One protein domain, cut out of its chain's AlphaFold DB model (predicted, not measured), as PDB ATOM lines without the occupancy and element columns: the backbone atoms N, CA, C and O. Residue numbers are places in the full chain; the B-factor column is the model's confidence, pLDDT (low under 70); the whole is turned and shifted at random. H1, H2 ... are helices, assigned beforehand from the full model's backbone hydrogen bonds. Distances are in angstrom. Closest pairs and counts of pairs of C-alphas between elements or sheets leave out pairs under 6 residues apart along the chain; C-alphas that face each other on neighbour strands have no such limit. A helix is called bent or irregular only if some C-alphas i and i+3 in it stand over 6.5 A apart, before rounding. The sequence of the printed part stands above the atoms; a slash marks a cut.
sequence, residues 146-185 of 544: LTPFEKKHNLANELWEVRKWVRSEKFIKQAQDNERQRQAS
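AT A GLANCE: This is residues 146 to 185 of the 544 residues of an uncharacterized protein of Wallemia hederae (UniProt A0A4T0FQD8). Two helices, H1 and then H2, follow each other end to end and meet at a wide, open corner, so that the printed part is one long bent rod with no core. Nearly the whole length stands free: residues 146 to 165, 167 to 174 and 176 to 185. The printed part has 40 residues with two named helices and no named strand, and its class is all helix. It is extended, with a radius of gyration of the C-alphas of 16.0 A and spans of 49 by 19 by 7 A.

HOW THE PARTS SIT: Start at Leu 146 and go along to H1, residues 149 to 166; a tight link of 2 residues then leads to H2, residues 169 to 185. Look at Trp 165 and Phe 171, whose C-alphas are the closest of the two helices, 6.6 A apart. H1 and H2 are close but not clearly touching, with 2 pairs of C-alphas within 8 A. Their lines stand at a steep tilt of 55 degrees, and they run the same way. Their centres are 25.9 A apart. In H1 and H2 every backbone O i to N i+4 pair is within hydrogen-bond range.

IN THESE COORDINATES: Find C-alpha 149 at (-16.899, 12.548, 5.193); from there H1 runs 25.6 A to C-alpha 166 at (-16.956, 18.906, -19.583). Arg 167 and Ser 168 make the link. Then find C-alpha 169 at (-12.730, 24.203, -24.584), from which H2 runs 24.3 A to C-alpha 185 at (-22.154, 10.311, -42.192). Neither helix is bent.

THE WHOLE: The two C-alphas farthest apart are those of Leu 146 and Ala 184, at 49.5 A. The printed part has no cut, and its one link between helices is tight. The mean pLDDT of the printed part is 88.2, and no printed residue is under 70 in this model.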
ATOM      1  N   LEU A 146     -24.471   7.581   5.756       94.56
ATOM      2  CA  LEU A 146     -23.504   6.642   6.336       94.56
ATOM      3  C   LEU A 146     -22.105   6.689   5.697       94.56
ATOM      4  O   LEU A 146     -21.165   6.120   6.252       94.56
ATOM      5  N   THR A 147     -21.934   7.340   4.541       92.44
ATOM      6  CA  THR A 147     -20.622   7.411   3.885       92.44
ATOM      7  C   THR A 147     -19.700   8.358   4.673       92.44
ATOM      8  O   THR A 147     -20.103   9.495   4.951       92.44
ATOM      9  N   PRO A 148     -18.464   7.941   5.021       97.50
ATOM     10  CA  PRO A 148     -17.501   8.793   5.716       97.50
ATOM     11  C   PRO A 148     -17.254  10.112   4.979       97.50
ATOM     12  O   PRO A 148     -17.198  10.140   3.746       97.50
ATOM     13  N   PHE A 149     -17.069  11.196   5.735       94.94
ATOM     14  CA  PHE A 149     -16.899  12.548   5.193       94.94
ATOM     15  C   PHE A 149     -15.773  12.636   4.153       94.94
ATOM     16  O   PHE A 149     -15.978  13.199   3.083       94.94
ATOM     17  N   GLU A 150     -14.627  12.000   4.405       95.44
ATOM     18  CA  GLU A 150     -13.484  11.984   3.478       95.44
ATOM     19  C   GLU A 150     -13.839  11.390   2.110       95.44
ATOM     20  O   GLU A 150     -13.471  11.939   1.073       95.44
ATOM     21  N   LYS A 151     -14.624  10.305   2.082       95.19
ATOM     22  CA  LYS A 151     -15.067   9.690   0.823       95.19
ATOM     23  C   LYS A 151     -16.033  10.597   0.064       95.19
ATOM     24  O   LYS A 151     -15.929  10.700  -1.155       95.19
ATOM     25  N   LYS A 152     -16.933  11.290   0.771       95.25
ATOM     26  CA  LYS A 152     -17.841  12.278   0.164       95.25
ATOM     27  C   LYS A 152     -17.073  13.470  -0.398       95.25
ATOM     28  O   LYS A 152     -17.373  13.924  -1.495       95.25
ATOM     29  N   HIS A 153     -16.074  13.952   0.334       94.50
ATOM     30  CA  HIS A 153     -15.237  15.067  -0.087       94.50
ATOM     31  C   HIS A 153     -14.392  14.709  -1.321       94.50
ATOM     32  O   HIS A 153     -14.320  15.494  -2.264       94.50
ATOM     33  N   ASN A 154     -13.814  13.504  -1.362       94.31
ATOM     34  CA  ASN A 154     -13.079  13.012  -2.530       94.31
ATOM     35  C   ASN A 154     -13.988  12.856  -3.754       94.31
ATOM     36  O   ASN A 154     -13.652  13.348  -4.827       94.31
ATOM     37  N   LEU A 155     -15.177  12.274  -3.579       93.19
ATOM     38  CA  LEU A 155     -16.162  12.167  -4.656       93.19
ATOM     39  C   LEU A 155     -16.614  13.547  -5.155       93.19
ATOM     40  O   LEU A 155     -16.755  13.764  -6.356       93.19
ATOM     41  N   ALA A 156     -16.812  14.505  -4.248       93.44
ATOM     42  CA  ALA A 156     -17.156  15.872  -4.612       93.44
ATOM     43  C   ALA A 156     -16.039  16.555  -5.424       93.44
ATOM     44  O   ALA A 156     -16.335  17.229  -6.413       93.44
ATOM     45  N   ASN A 157     -14.771  16.308  -5.080       92.94
ATOM     46  CA  ASN A 157     -13.616  16.771  -5.854       92.94
ATOM     47  C   ASN A 157     -13.555  16.146  -7.252       92.94
ATOM     48  O   ASN A 157     -13.349  16.860  -8.231       92.94
ATOM     49  N   GLU A 158     -13.773  14.838  -7.373       93.00
ATOM     50  CA  GLU A 158     -13.803  14.156  -8.673       93.00
ATOM     51  C   GLU A 158     -14.931  14.695  -9.563       93.00
ATOM     52  O   GLU A 158     -14.712  15.008 -10.734       93.00
ATOM     53  N   LEU A 159     -16.127  14.892  -9.000       90.62
ATOM     54  CA  LEU A 159     -17.264  15.483  -9.711       90.62
ATOM     55  C   LEU A 159     -16.982  16.922 -10.159       90.62
ATOM     56  O   LEU A 159     -17.414  17.331 -11.241       90.62
ATOM     57  N   TRP A 160     -16.247  17.687  -9.353       90.88
ATOM     58  CA  TRP A 160     -15.809  19.029  -9.714       90.88
ATOM     59  C   TRP A 160     -14.817  19.023 -10.885       90.88
ATOM     60  O   TRP A 160     -14.986  19.794 -11.833       90.88
ATOM     61  N   GLU A 161     -13.832  18.125 -10.884       88.50
ATOM     62  CA  GLU A 161     -12.872  18.004 -11.989       88.50
ATOM     63  C   GLU A 161     -13.533  17.505 -13.284       88.50
ATOM     64  O   GLU A 161     -13.257  18.033 -14.363       88.50
ATOM     65  N   VAL A 162     -14.503  16.587 -13.198       87.00
ATOM     66  CA  VAL A 162     -15.334  16.199 -14.353       87.00
ATOM     67  C   VAL A 162     -16.116  17.400 -14.881       87.00
ATOM     68  O   VAL A 162     -16.170  17.626 -16.090       87.00
ATOM     69  N   ARG A 163     -16.692  18.219 -13.996       84.88
ATOM     70  CA  ARG A 163     -17.427  19.428 -14.389       84.88
ATOM     71  C   ARG A 163     -16.522  20.452 -15.077       84.88
ATOM     72  O   ARG A 163     -16.929  21.011 -16.095       84.88
ATOM     73  N   LYS A 164     -15.303  20.668 -14.568       86.56
ATOM     74  CA  LYS A 164     -14.272  21.481 -15.235       86.56
ATOM     75  C   LYS A 164     -13.934  20.928 -16.615       86.56
ATOM     76  O   LYS A 164     -13.857  21.690 -17.573       86.56
ATOM     77  N   TRP A 165     -13.770  19.612 -16.734       85.62
ATOM     78  CA  TRP A 165     -13.422  18.970 -17.997       85.62
ATOM     79  C   TRP A 165     -14.536  19.077 -19.043       85.62
ATOM     80  O   TRP A 165     -14.266  19.506 -20.162       85.62
ATOM     81  N   VAL A 166     -15.791  18.789 -18.681       82.50
ATOM     82  CA  VAL A 166     -16.956  18.906 -19.583       82.50
ATOM     83  C   VAL A 166     -17.163  20.348 -20.061       82.50
ATOM     84  O   VAL A 166     -17.643  20.578 -21.167       82.50
ATOM     85  N   ARG A 167     -16.775  21.335 -19.248       79.94
ATOM     86  CA  ARG A 167     -16.812  22.758 -19.618       79.94
ATOM     87  C   ARG A 167     -15.535  23.253 -20.302       79.94
ATOM     88  O   ARG A 167     -15.493  24.402 -20.728       79.94
ATOM     89  N   SER A 168     -14.499  22.423 -20.410       86.69
ATOM     90  CA  SER A 168     -13.245  22.820 -21.047       86.69
ATOM     91  C   SER A 168     -13.430  23.007 -22.553       86.69
ATOM     92  O   SER A 168     -14.138  22.237 -23.208       86.69
ATOM     93  N   GLU A 169     -12.721  23.979 -23.131       83.38
ATOM     94  CA  GLU A 169     -12.730  24.203 -24.584       83.38
ATOM     95  C   GLU A 169     -12.343  22.943 -25.367       83.38
ATOM     96  O   GLU A 169     -12.872  22.693 -26.448       83.38
ATOM     97  N   LYS A 170     -11.455  22.111 -24.804       86.38
ATOM     98  CA  LYS A 170     -11.044  20.836 -25.405       86.38
ATOM     99  C   LYS A 170     -12.226  19.884 -25.570       86.38
ATOM    100  O   LYS A 170     -12.398  19.332 -26.654       86.38
ATOM    101  N   PHE A 171     -13.043  19.715 -24.528       90.38
ATOM    102  CA  PHE A 171     -14.223  18.853 -24.588       90.38
ATOM    103  C   PHE A 171     -15.285  19.413 -25.534       90.38
ATOM    104  O   PHE A 171     -15.823  18.676 -26.355       90.38
ATOM    105  N   ILE A 172     -15.538  20.724 -25.477       84.12
ATOM    106  CA  ILE A 172     -16.504  21.394 -26.360       84.12
ATOM    107  C   ILE A 172     -16.100  21.214 -27.828       84.12
ATOM    108  O   ILE A 172     -16.923  20.823 -28.653       84.12
ATOM    109  N   LYS A 173     -14.819  21.425 -28.150       87.06
ATOM    110  CA  LYS A 173     -14.287  21.230 -29.502       87.06
ATOM    111  C   LYS A 173     -14.392  19.771 -29.950       87.06
ATOM    112  O   LYS A 173     -14.847  19.507 -31.057       87.06
ATOM    113  N   GLN A 174     -14.058  18.824 -29.072       89.62
ATOM    114  CA  GLN A 174     -14.204  17.394 -29.353       89.62
ATOM    115  C   GLN A 174     -15.669  16.999 -29.602       89.62
ATOM    116  O   GLN A 174     -15.953  16.234 -30.522       89.62
ATOM    117  N   ALA A 175     -16.611  17.535 -28.824       85.75
ATOM    118  CA  ALA A 175     -18.039  17.297 -29.013       85.75
ATOM    119  C   ALA A 175     -18.543  17.871 -30.349       85.75
ATOM    120  O   ALA A 175     -19.286  17.200 -31.063       85.75
ATOM    121  N   GLN A 176     -18.092  19.072 -30.724       86.12
ATOM    122  CA  GLN A 176     -18.409  19.686 -32.018       86.12
ATOM    123  C   GLN A 176     -17.838  18.892 -33.199       86.12
ATOM    124  O   GLN A 176     -18.520  18.716 -34.208       86.12
ATOM    125  N   ASP A 177     -16.610  18.384 -33.082       88.75
ATOM    126  CA  ASP A 177     -15.994  17.564 -34.126       88.75
ATOM    127  C   ASP A 177     -16.701  16.207 -34.270       88.75
ATOM    128  O   ASP A 177     -16.966  15.768 -35.393       88.75
ATOM    129  N   ASN A 178     -17.110  15.584 -33.159       86.19
ATOM    130  CA  ASN A 178     -17.938  14.373 -33.174       86.19
ATOM    131  C   ASN A 178     -19.292  14.613 -33.865       86.19
ATOM    132  O   ASN A 178     -19.755  13.771 -34.640       86.19
ATOM    133  N   GLU A 179     -19.916  15.769 -33.625       82.00
ATOM    134  CA  GLU A 179     -21.178  16.135 -34.268       82.00
ATOM    135  C   GLU A 179     -20.995  16.380 -35.773       82.00
ATOM    136  O   GLU A 179     -21.761  15.864 -36.589       82.00
ATOM    137  N   ARG A 180     -19.913  17.055 -36.182       86.50
ATOM    138  CA  ARG A 180     -19.563  17.215 -37.605       86.50
ATOM    139  C   ARG A 180     -19.360  15.871 -38.304       86.50
ATOM    140  O   ARG A 180     -19.831  15.693 -39.428       86.50
ATOM    141  N   GLN A 181     -18.701  14.913 -37.651       87.19
ATOM    142  CA  GLN A 181     -18.527  13.562 -38.194       87.19
ATOM    143  C   GLN A 181     -19.866  12.826 -38.343       87.19
ATOM    144  O   GLN A 181     -20.111  12.189 -39.373       87.19
ATOM    145  N   ARG A 182     -20.776  12.963 -37.368       77.38
ATOM    146  CA  ARG A 182     -22.139  12.414 -37.462       77.38
ATOM    147  C   ARG A 182     -22.915  13.018 -38.626       77.38
ATOM    148  O   ARG A 182     -23.467  12.270 -39.437       77.38
ATOM    149  N   GLN A 183     -22.902  14.338 -38.772       78.12
ATOM    150  CA  GLN A 183     -23.582  15.017 -39.876       78.12
ATOM    151  C   GLN A 183     -23.003  14.628 -41.245       78.12
ATOM    152  O   GLN A 183     -23.763  14.374 -42.185       78.12
ATOM    153  N   ALA A 184     -21.677  14.478 -41.354       82.56
ATOM    154  CA  ALA A 184     -21.027  13.988 -42.568       82.56
ATOM    155  C   ALA A 184     -21.494  12.567 -42.942       82.56
ATOM    156  O   ALA A 184     -21.785  12.303 -44.109       82.56
ATOM    157  N   SER A 185     -21.655  11.675 -41.958       75.81
ATOM    158  CA  SER A 185     -22.154  10.311 -42.192       75.81
ATOM    159  C   SER A 185     -23.629  10.269 -42.636       75.81
ATOM    160  O   SER A 185     -24.000   9.488 -43.516       75.81
TER     161      SER A 185